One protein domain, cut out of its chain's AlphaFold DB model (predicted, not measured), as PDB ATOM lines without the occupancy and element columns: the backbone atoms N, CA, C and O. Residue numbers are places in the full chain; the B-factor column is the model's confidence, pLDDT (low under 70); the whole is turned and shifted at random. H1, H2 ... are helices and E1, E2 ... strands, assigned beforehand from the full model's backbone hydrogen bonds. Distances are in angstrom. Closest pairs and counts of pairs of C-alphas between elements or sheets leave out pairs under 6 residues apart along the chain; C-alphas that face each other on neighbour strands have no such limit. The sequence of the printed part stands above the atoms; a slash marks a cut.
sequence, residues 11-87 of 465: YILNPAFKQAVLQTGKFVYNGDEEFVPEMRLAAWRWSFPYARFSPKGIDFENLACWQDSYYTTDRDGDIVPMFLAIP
ATOM      1  N   TYR A  11      52.550   2.738 -12.785       90.62
ATOM      2  CA  TYR A  11      51.433   2.787 -13.722       90.62
ATOM      3  C   TYR A  11      51.363   4.166 -14.366       90.62
ATOM      4  O   TYR A  11      51.569   5.187 -13.707       90.62
ATOM      5  N   ILE A  12      51.127   4.190 -15.673       92.12
ATOM      6  CA  ILE A  12      50.927   5.410 -16.460       92.12
ATOM      7  C   ILE A  12      49.654   5.274 -17.287       92.12
ATOM      8  O   ILE A  12      49.267   4.159 -17.626       92.12
ATOM      9  N   LEU A  13      49.026   6.395 -17.646       93.56
ATOM     10  CA  LEU A  13      47.912   6.393 -18.594       93.56
ATOM     11  C   LEU A  13      48.366   5.789 -19.929       93.56
ATOM     12  O   LEU A  13      49.388   6.201 -20.485       93.56
ATOM     13  N   ASN A  14      47.596   4.834 -20.445       91.81
ATOM     14  CA  ASN A  14      47.818   4.229 -21.745       91.81
ATOM     15  C   ASN A  14      47.483   5.243 -22.857       91.81
ATOM     16  O   ASN A  14      46.333   5.673 -22.969       91.81
ATOM     17  N   PRO A  15      48.435   5.629 -23.726       87.31
ATOM     18  CA  PRO A  15      48.128   6.516 -24.846       87.31
ATOM     19  C   PRO A  15      47.075   5.944 -25.805       87.31
ATOM     20  O   PRO A  15      46.320   6.718 -26.389       87.31
ATOM     21  N   ALA A  16      47.000   4.614 -25.948       88.12
ATOM     22  CA  ALA A  16      45.980   3.958 -26.764       88.12
ATOM     23  C   ALA A  16      44.578   4.110 -26.154       88.12
ATOM     24  O   ALA A  16      43.627   4.343 -26.890       88.12
ATOM     25  N   PHE A  17      44.460   4.093 -24.820       93.25
ATOM     26  CA  PHE A  17      43.187   4.342 -24.134       93.25
ATOM     27  C   PHE A  17      42.639   5.728 -24.472       93.25
ATOM     28  O   PHE A  17      41.480   5.855 -24.842       93.25
ATOM     29  N   LYS A  18      43.485   6.770 -24.420       92.06
ATOM     30  CA  LYS A  18      43.072   8.125 -24.820       92.06
ATOM     31  C   LYS A  18      42.487   8.127 -26.237       92.06
ATOM     32  O   LYS A  18      41.453   8.747 -26.453       92.06
ATOM     33  N   GLN A  19      43.163   7.478 -27.184       87.31
ATOM     34  CA  GLN A  19      42.718   7.440 -28.578       87.31
ATOM     35  C   GLN A  19      41.383   6.707 -28.723       87.31
ATOM     36  O   GLN A  19      40.456   7.257 -29.307       87.31
ATOM     37  N   ALA A  20      41.256   5.524 -28.122       91.88
ATOM     38  CA  ALA A  20      40.023   4.746 -28.153       91.88
ATOM     39  C   ALA A  20      38.843   5.510 -27.524       91.88
ATOM     40  O   ALA A  20      37.800   5.644 -28.156       91.88
ATOM     41  N   VAL A  21      39.028   6.145 -26.359       94.19
ATOM     42  CA  VAL A  21      37.978   6.965 -25.725       94.19
ATOM     43  C   VAL A  21      37.554   8.146 -26.597       94.19
ATOM     44  O   VAL A  21      36.363   8.433 -26.694       94.19
ATOM     45  N   LEU A  22      38.497   8.833 -27.253       89.38
ATOM     46  CA  LEU A  22      38.180   9.941 -28.167       89.38
ATOM     47  C   LEU A  22      37.428   9.489 -29.431       89.38
ATOM     48  O   LEU A  22      36.789  10.315 -30.089       89.38
ATOM     49  N   GLN A  23      37.506   8.201 -29.769       86.44
ATOM     50  CA  GLN A  23      36.833   7.604 -30.917       86.44
ATOM     51  C   GLN A  23      35.462   7.021 -30.572       86.44
ATOM     52  O   GLN A  23      34.557   7.128 -31.397       86.44
ATOM     53  N   THR A  24      35.312   6.389 -29.406       90.50
ATOM     54  CA  THR A  24      34.102   5.629 -29.046       90.50
ATOM     55  C   THR A  24      33.218   6.337 -28.030       90.50
ATOM     56  O   THR A  24      32.026   6.044 -27.945       90.50
ATOM     57  N   GLY A  25      33.776   7.257 -27.241       92.94
ATOM     58  CA  GLY A  25      33.048   7.914 -26.163       92.94
ATOM     59  C   GLY A  25      32.762   7.039 -24.955       92.94
ATOM     60  O   GLY A  25      32.054   7.487 -24.061       92.94
ATOM     61  N   LYS A  26      33.280   5.812 -24.912       94.88
ATOM     62  CA  LYS A  26      32.955   4.822 -23.885       94.88
ATOM     63  C   LYS A  26      34.197   4.456 -23.095       94.88
ATOM     64  O   LYS A  26      35.279   4.356 -23.666       94.88
ATOM     65  N   PHE A  27      34.065   4.242 -21.796       96.06
ATOM     66  CA  PHE A  27      35.113   3.632 -20.978       96.06
ATOM     67  C   PHE A  27      34.510   3.028 -19.716       96.06
ATOM     68  O   PHE A  27      33.413   3.392 -19.320       96.06
ATOM     69  N   VAL A  28      35.252   2.133 -19.083       94.94
ATOM     70  CA  VAL A  28      34.953   1.572 -17.771       94.94
ATOM     71  C   VAL A  28      35.915   2.178 -16.762       94.94
ATOM     72  O   VAL A  28      37.132   2.201 -16.989       94.94
ATOM     73  N   TYR A  29      35.378   2.704 -15.668       93.06
ATOM     74  CA  TYR A  29      36.155   3.273 -14.575       93.06
ATOM     75  C   TYR A  29      35.680   2.685 -13.257       93.06
ATOM     76  O   TYR A  29      34.532   2.863 -12.875       93.06
ATOM     77  N   ASN A  30      36.581   1.997 -12.556       89.81
ATOM     78  CA  ASN A  30      36.253   1.285 -11.323       89.81
ATOM     79  C   ASN A  30      35.108   0.260 -11.497       89.81
ATOM     80  O   ASN A  30      34.323   0.043 -10.583       89.81
ATOM     81  N   GLY A  31      35.012  -0.354 -12.682       88.88
ATOM     82  CA  GLY A  31      33.943  -1.298 -13.035       88.88
ATOM     83  C   GLY A  31      32.659  -0.654 -13.570       88.88
ATOM     84  O   GLY A  31      31.837  -1.364 -14.141       88.88
ATOM     85  N   ASP A  32      32.509   0.668 -13.468       92.50
ATOM     86  CA  ASP A  32      31.327   1.376 -13.958       92.50
ATOM     87  C   ASP A  32      31.497   1.801 -15.420       92.50
ATOM     88  O   ASP A  32      32.485   2.448 -15.784       92.50
ATOM     89  N   GLU A  33      30.517   1.466 -16.262       95.19
ATOM     90  CA  GLU A  33      30.456   1.952 -17.639       95.19
ATOM     91  C   GLU A  33      30.103   3.441 -17.680       95.19
ATOM     92  O   GLU A  33      29.074   3.893 -17.175       95.19
ATOM     93  N   GLU A  34      30.942   4.215 -18.355       95.50
ATOM     94  CA  GLU A  34      30.769   5.641 -18.556       95.50
ATOM     95  C   GLU A  34      30.672   5.990 -20.041       95.50
ATOM     96  O   GLU A  34      31.439   5.510 -20.884       95.50
ATOM     97  N   PHE A  35      29.758   6.912 -20.351       95.69
ATOM     98  CA  PHE A  35      29.581   7.466 -21.686       95.69
ATOM     99  C   PHE A  35      29.839   8.975 -21.708       95.69
ATOM    100  O   PHE A  35      29.336   9.749 -20.889       95.69
ATOM    101  N   VAL A  36      30.615   9.409 -22.696       92.06
ATOM    102  CA  VAL A  36      30.975  10.801 -22.949       92.06
ATOM    103  C   VAL A  36      30.202  11.274 -24.180       92.06
ATOM    104  O   VAL A  36      30.489  10.819 -25.285       92.06
ATOM    105  N   PRO A  37      29.254  12.216 -24.035       89.00
ATOM    106  CA  PRO A  37      28.534  12.763 -25.179       89.00
ATOM    107  C   PRO A  37      29.479  13.422 -26.190       89.00
ATOM    108  O   PRO A  37      30.471  14.039 -25.792       89.00
ATOM    109  N   GLU A  38      29.120  13.390 -27.477       81.12
ATOM    110  CA  GLU A  38      29.963  13.895 -28.578       81.12
ATOM    111  C   GLU A  38      30.464  15.328 -28.348       81.12
ATOM    112  O   GLU A  38      31.627  15.638 -28.579       81.12
ATOM    113  N   MET A  39      29.624  16.206 -27.793       78.12
ATOM    114  CA  MET A  39      30.013  17.590 -27.494       78.12
ATOM    115  C   MET A  39      31.149  17.684 -26.459       78.12
ATOM    116  O   MET A  39      32.010  18.562 -26.549       78.12
ATOM    117  N   ARG A  40      31.174  16.779 -25.471       84.12
ATOM    118  CA  ARG A  40      32.249  16.699 -24.475       84.12
ATOM    119  C   ARG A  40      33.484  16.007 -25.060       84.12
ATOM    120  O   ARG A  40      34.590  16.455 -24.773       84.12
ATOM    121  N   LEU A  41      33.311  14.994 -25.914       84.44
ATOM    122  CA  LEU A  41      34.421  14.369 -26.646       84.44
ATOM    123  C   LEU A  41      35.144  15.357 -27.546       84.44
ATOM    124  O   LEU A  41      36.370  15.423 -27.515       84.44
ATOM    125  N   ALA A  42      34.393  16.172 -28.283       77.31
ATOM    126  CA  ALA A  42      34.956  17.215 -29.116       77.31
ATOM    127  C   ALA A  42      35.819  18.168 -28.277       77.31
ATOM    128  O   ALA A  42      36.948  18.444 -28.660       77.31
ATOM    129  N   ALA A  43      35.386  18.567 -27.073       81.06
ATOM    130  CA  ALA A  43      36.232  19.337 -26.153       81.06
ATOM    131  C   ALA A  43      37.489  18.568 -25.681       81.06
ATOM    132  O   ALA A  43      38.561  19.162 -25.560       81.06
ATOM    133  N   TRP A  44      37.390  17.256 -25.441       87.19
ATOM    134  CA  TRP A  44      38.523  16.417 -25.022       87.19
ATOM    135  C   TRP A  44      39.579  16.208 -26.113       87.19
ATOM    136  O   TRP A  44      40.735  15.940 -25.772       87.19
ATOM    137  N   ARG A  45      39.226  16.350 -27.400       79.50
ATOM    138  CA  ARG A  45      40.201  16.341 -28.510       79.50
ATOM    139  C   ARG A  45      41.215  17.479 -28.358       79.50
ATOM    140  O   ARG A  45      42.410  17.260 -28.539       79.50
ATOM    141  N   TRP A  46      40.750  18.640 -27.897       74.31
ATOM    142  CA  TRP A  46      41.572  19.825 -27.640       74.31
ATOM    143  C   TRP A  46      42.231  19.808 -26.259       74.31
ATOM    144  O   TRP A  46      43.425  20.072 -26.129       74.31
ATOM    145  N   SER A  47      41.465  19.474 -25.219       81.94
ATOM    146  CA  SER A  47      41.936  19.453 -23.832       81.94
ATOM    147  C   SER A  47      41.493  18.172 -23.137       81.94
ATOM    148  O   SER A  47      40.439  18.092 -22.502       81.94
ATOM    149  N   PHE A  48      42.306  17.129 -23.293       89.38
ATOM    150  CA  PHE A  48      42.034  15.833 -22.684       89.38
ATOM    151  C   PHE A  48      42.199  15.910 -21.153       89.38
ATOM    152  O   PHE A  48      43.238  16.389 -20.682       89.38
ATOM    153  N   PRO A  49      41.239  15.416 -20.349       92.44
ATOM    154  CA  PRO A  49      41.259  15.584 -18.897       92.44
ATOM    155  C   PRO A  49      42.194  14.572 -18.216       92.44
ATOM    156  O   PRO A  49      41.758  13.665 -17.512       92.44
ATOM    157  N   TYR A  50      43.509  14.732 -18.385       92.62
ATOM    158  CA  TYR A  50      44.514  13.808 -17.836       92.62
ATOM    159  C   TYR A  50      44.418  13.607 -16.318       92.62
ATOM    160  O   TYR A  50      44.716  12.520 -15.833       92.62
ATOM    161  N   ALA A  51      43.991  14.628 -15.568       92.44
ATOM    162  CA  ALA A  51      43.817  14.529 -14.119       92.44
ATOM    163  C   ALA A  51      42.754  13.489 -13.724       92.44
ATOM    164  O   ALA A  51      42.928  12.801 -12.722       92.44
ATOM    165  N   ARG A  52      41.699  13.338 -14.537       92.00
ATOM    166  CA  ARG A  52      40.628  12.354 -14.322       92.00
ATOM    167  C   ARG A  52      41.130  10.921 -14.473       92.00
ATOM    168  O   ARG A  52      40.759  10.047 -13.705       92.00
ATOM    169  N   PHE A  53      42.000  10.695 -15.452       94.31
ATOM    170  CA  PHE A  53      42.566   9.381 -15.762       94.31
ATOM    171  C   PHE A  53      43.958   9.207 -15.144       94.31
ATOM    172  O   PHE A  53      44.864   8.611 -15.731       94.31
ATOM    173  N   SER A  54      44.156   9.799 -13.967       92.94
ATOM    174  CA  SER A  54      45.400   9.695 -13.217       92.94
ATOM    175  C   SER A  54      45.456   8.347 -12.489       92.94
ATOM    176  O   SER A  54      44.504   8.003 -11.798       92.94
ATOM    177  N   PRO A  55      46.585   7.616 -12.544       91.88
ATOM    178  CA  PRO A  55      46.764   6.386 -11.770       91.88
ATOM    179  C   PRO A  55      46.957   6.648 -10.264       91.88
ATOM    180  O   PRO A  55      47.058   5.713  -9.475       91.88
ATOM    181  N   LYS A  56      47.089   7.913  -9.839       89.69
ATOM    182  CA  LYS A  56      47.275   8.260  -8.422       89.69
ATOM    183  C   LYS A  56      46.037   7.885  -7.607       89.69
ATOM    184  O   LYS A  56      44.941   8.297  -7.961       89.69
ATOM    185  N   GLY A  57      46.253   7.207  -6.481       84.62
ATOM    186  CA  GLY A  57      45.190   6.807  -5.554       84.62
ATOM    187  C   GLY A  57      44.531   5.470  -5.892       84.62
ATOM    188  O   GLY A  57      43.690   5.022  -5.126       84.62
ATOM    189  N   ILE A  58      44.928   4.825  -6.994       87.81
ATOM    190  CA  ILE A  58      44.472   3.479  -7.343       87.81
ATOM    191  C   ILE A  58      45.419   2.459  -6.715       87.81
ATOM    192  O   ILE A  58      46.639   2.527  -6.908       87.81
ATOM    193  N   ASP A  59      44.850   1.509  -5.983       84.69
ATOM    194  CA  ASP A  59      45.579   0.398  -5.387       84.69
ATOM    195  C   ASP A  59      45.696  -0.767  -6.377       84.69
ATOM    196  O   ASP A  59      44.900  -1.705  -6.395       84.69
ATOM    197  N   PHE A  60      46.703  -0.684  -7.244       83.69
ATOM    198  CA  PHE A  60      46.971  -1.717  -8.243       83.69
ATOM    199  C   PHE A  60      47.458  -3.050  -7.651       83.69
ATOM    200  O   PHE A  60      47.485  -4.032  -8.390       83.69
ATOM    201  N   GLU A  61      47.875  -3.091  -6.378       71.69
ATOM    202  CA  GLU A  61      48.385  -4.310  -5.730       71.69
ATOM    203  C   GLU A  61      47.238  -5.181  -5.196       71.69
ATOM    204  O   GLU A  61      47.323  -6.404  -5.270       71.69
ATOM    205  N   ASN A  62      46.150  -4.563  -4.725       70.50
ATOM    206  CA  ASN A  62      44.997  -5.272  -4.155       70.50
ATOM    207  C   ASN A  62      43.824  -5.471  -5.134       70.50
ATOM    208  O   ASN A  62      42.858  -6.167  -4.815       70.50
ATOM    209  N   LEU A  63      43.888  -4.897  -6.338       70.25
ATOM    210  CA  LEU A  63      42.924  -5.172  -7.405       70.25
ATOM    211  C   LEU A  63      43.238  -6.520  -8.066       70.25
ATOM    212  O   LEU A  63      44.233  -6.634  -8.782       70.25
ATOM    213  N   ALA A  64      42.356  -7.511  -7.888       60.66
ATOM    214  CA  ALA A  64      42.499  -8.858  -8.461       60.66
ATOM    215  C   ALA A  64      42.807  -8.842  -9.974       60.66
ATOM    216  O   ALA A  64      43.635  -9.617 -10.449       60.66
ATOM    217  N   CYS A  65      42.193  -7.916 -10.720       71.44
ATOM    218  CA  CYS A  65      42.581  -7.578 -12.086       71.44
ATOM    219  C   CYS A  65      42.155  -6.140 -12.420       71.44
ATOM    220  O   CYS A  65      41.053  -5.887 -12.899       71.44
ATOM    221  N   TRP A  66      43.034  -5.160 -12.194       79.50
ATOM    222  CA  TRP A  66      42.739  -3.753 -12.524       79.50
ATOM    223  C   TRP A  66      42.416  -3.531 -14.014       79.50
ATOM    224  O   TRP A  66      41.810  -2.523 -14.371       79.50
ATOM    225  N   GLN A  67      42.824  -4.453 -14.892       80.62
ATOM    226  CA  GLN A  67      42.555  -4.386 -16.331       80.62
ATOM    227  C   GLN A  67      41.060  -4.551 -16.631       80.62
ATOM    228  O   GLN A  67      40.578  -3.941 -17.580       80.62
ATOM    229  N   ASP A  68      40.330  -5.262 -15.769       84.06
ATOM    230  CA  ASP A  68      38.891  -5.508 -15.909       84.06
ATOM    231  C   ASP A  68      38.050  -4.379 -15.293       84.06
ATOM    232  O   ASP A  68      36.857  -4.271 -15.543       84.06
ATOM    233  N   SER A  69      38.665  -3.502 -14.494       89.50
ATOM    234  CA  SER A  69      37.985  -2.359 -13.865       89.50
ATOM    235  C   SER A  69      38.305  -1.021 -14.532       89.50
ATOM    236  O   SER A  69      37.620  -0.032 -14.275       89.50
ATOM    237  N   TYR A  70      39.349  -0.960 -15.363       93.12
ATOM    238  CA  TYR A  70      39.817   0.270 -15.999       93.12
ATOM    239  C   TYR A  70      40.221   0.017 -17.454       93.12
ATOM    240  O   TYR A  70      41.394  -0.227 -17.757       93.12
ATOM    241  N   TYR A  71      39.264   0.122 -18.373       94.25
ATOM    242  CA  TYR A  71      39.489  -0.111 -19.802       94.25
ATOM    243  C   TYR A  71      38.532   0.696 -20.684       94.25
ATOM    244  O   TYR A  71      37.660   1.415 -20.212       94.25
ATOM    245  N   THR A  72      38.727   0.628 -21.991       95.62
ATOM    246  CA  THR A  72      37.779   1.066 -23.023       95.62
ATOM    247  C   THR A  72      37.774   0.017 -24.132       95.62
ATOM    248  O   THR A  72      38.622  -0.874 -24.131       95.62
ATOM    249  N   THR A  73      36.845   0.115 -25.071       92.69
ATOM    250  CA  THR A  73      36.895  -0.629 -26.330       92.69
ATOM    251  C   THR A  73      37.254   0.335 -27.448       92.69
ATOM    252  O   THR A  73      36.728   1.456 -27.486       92.69
ATOM    253  N   ASP A  74      38.142  -0.069 -28.350       89.81
ATOM    254  CA  ASP A  74      38.379   0.692 -29.576       89.81
ATOM    255  C   ASP A  74      37.268   0.457 -30.620       89.81
ATOM    256  O   ASP A  74      36.195  -0.067 -30.308       89.81
ATOM    257  N   ARG A  75      37.478   0.928 -31.856       84.94
ATOM    258  CA  ARG A  75      36.494   0.798 -32.944       84.94
ATOM    259  C   ARG A  75      36.332  -0.630 -33.452       84.94
ATOM    260  O   ARG A  75      35.271  -0.938 -33.988       84.94
ATOM    261  N   ASP A  76      37.356  -1.455 -33.283       84.69
ATOM    262  CA  ASP A  76      37.365  -2.846 -33.728       84.69
ATOM    263  C   ASP A  76      36.772  -3.772 -32.647       84.69
ATOM    264  O   ASP A  76      36.493  -4.942 -32.901       84.69
ATOM    265  N   GLY A  77      36.485  -3.219 -31.462       84.75
ATOM    266  CA  GLY A  77      35.907  -3.931 -30.326       84.75
ATOM    267  C   GLY A  77      36.957  -4.516 -29.386       84.75
ATOM    268  O   GLY A  77      36.593  -5.198 -28.427       84.75
ATOM    269  N   ASP A  78      38.239  -4.224 -29.612       87.44
ATOM    270  CA  ASP A  78      39.323  -4.723 -28.779       87.44
ATOM    271  C   ASP A  78      39.380  -3.973 -27.444       87.44
ATOM    272  O   ASP A  78      39.207  -2.751 -27.363       87.44
ATOM    273  N   ILE A  79      39.654  -4.717 -26.369       89.62
ATOM    274  CA  ILE A  79      39.804  -4.158 -25.024       89.62
ATOM    275  C   ILE A  79      41.136  -3.415 -24.928       89.62
ATOM    276  O   ILE A  79      42.221  -3.995 -25.026       89.62
ATOM    277  N   VAL A  80      41.058  -2.118 -24.640       91.12
ATOM    278  CA  VAL A  80      42.208  -1.246 -24.426       91.12
ATOM    279  C   VAL A  80      42.289  -0.862 -22.944       91.12
ATOM    280  O   VAL A  80      41.484  -0.055 -22.472       91.12
ATOM    281  N   PRO A  81      43.275  -1.372 -22.182       92.81
ATOM    282  CA  PRO A  81      43.403  -1.051 -20.764       92.81
ATOM    283  C   PRO A  81      43.738   0.430 -20.568       92.81
ATOM    284  O   PRO A  81      44.545   1.000 -21.309       92.81
ATOM    285  N   MET A  82      43.165   1.045 -19.535       94.50
ATOM    286  CA  MET A  82      43.367   2.459 -19.206       94.50
ATOM    287  C   MET A  82      44.801   2.761 -18.790       94.50
ATOM    288  O   MET A  82      45.340   3.812 -19.132       94.50
ATOM    289  N   PHE A  83      45.446   1.834 -18.088       93.38
ATOM    290  CA  PHE A  83      46.800   2.009 -17.580       93.38
ATOM    291  C   PHE A  83      47.782   1.030 -18.225       93.38
ATOM    292  O   PHE A  83      47.416  -0.045 -18.693       93.38
ATOM    293  N   LEU A  84      49.058   1.410 -18.240       88.69
ATOM    294  CA  LEU A  84      50.179   0.544 -18.592       88.69
ATOM    295  C   LEU A  84      51.112   0.414 -17.394       88.69
ATOM    296  O   LEU A  84      51.562   1.423 -16.842       88.69
ATOM    297  N   ALA A  85      51.462  -0.823 -17.049       88.19
ATOM    298  CA  ALA A  85      52.532  -1.104 -16.105       88.19
ATOM    299  C   ALA A  85      53.896  -0.878 -16.784       88.19
ATOM    300  O   ALA A  85      54.180  -1.399 -17.863       88.19
ATOM    301  N   ILE A  86      54.771  -0.105 -16.143       87.94
ATOM    302  CA  ILE A  86      56.130   0.188 -16.602       87.94
ATOM    303  C   ILE A  86      57.164  -0.173 -15.523       87.94
ATOM    304  O   ILE A  86      56.886  -0.084 -14.324       87.94
ATOM    305  N   PRO A  87      58.390  -0.575 -15.916       89.25
ATOM    306  CA  PRO A  87      59.410  -0.999 -14.962       89.25
ATOM    307  C   PRO A  87      59.831   0.150 -14.038       89.25
ATOM    308  O   PRO A  87      60.068   1.272 -14.491       89.25
TER     309      PRO A  87
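This is residues 11 to 87 of the 465 residues of an uncharacterized protein of Chitinophaga silvisoli (UniProt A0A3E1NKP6). A small twisted sheet of four strands, E3, E2, E4 and E5, has H1 slantwise over one face and the short H3 on the other. H2 lies off the sheet at one end of the domain, a two-strand ribbon of E1 and E6 lies at the other end, and residues 47 to 65, with no named element, lead from H2 back to H3. The printed part has 77 residues with three named helices and six named strands, in the order E1 H1 E2 E3 H2 H3 E4 E5 E6; the large sheet runs E3, E2, E4, E5 and both sheets are antiparallel. The class is mixed, helices and strands, and the whole is compact, with a radius of gyration of the C-alphas of 12.1 A and spans of 36 by 24 by 22 A.

In the large sheet, E3 is residues 32 to 35 and E2 residues 26 to 29, each 10.0 A long; E4 is residues 70 to 73, 10.8 A, and E5 residues 79 to 81, 6.4 A. H1, residues 15 to 24, is 14.7 A long and begins at C-alpha 15 (48.128, 6.516, -24.846). H2, residues 38 to 46, measures 13.1 A, and H3, residues 66 to 69, 5.1 A. E1 is residues 11 to 13, 7.0 A, with C-alpha 11 at (51.433, 2.787, -13.722); E6 is residues 83 to 86, 9.6 A, with C-alpha 86 at (56.130, 0.188, -16.602).

E2 and E3 form a hairpin, with N 34 and O 27 2.8 A apart, within hydrogen-bond range. E2 and E4 are antiparallel neighbours, with N 28 and O 71 at 2.8 A. E4 and E5 form a hairpin, with N 80 and O 72 at 2.8 A. E3, H2 with H3, and E4 make a split strand-helix-strand unit, two strands running the same way with E2 between them; its crossover is right-handed. H1 is on the sheet at a height of 7.5 A; the closest C-alphas of H1 and E4 are those of Phe 17 and Thr 72, 6.4 A. H3 is on the opposite face, over none of the strands. H1 and H2 only just touch, with 3 pairs of C-alphas within 8 A, the closest those of Leu 22 and Leu 41, 6.0 A, at a shallow tilt of 30 degrees, opposite ways. E5 runs on into E6 at 57 degrees, and E6 is antiparallel to E1, with N 84 and O 12 at 2.8 A. Every O i to N i+4 pair is within range in H1 and 4 of 5 in H2; H3 is too short for one.

The C-alphas farthest apart are those of Met 39 and Pro 87, 37.0 A. The printed part has no cut. The link from H2 to H3, 19 residues, is long; the other links are tight. The mean pLDDT of the printed part is 87.8, and residue 64 is under 70.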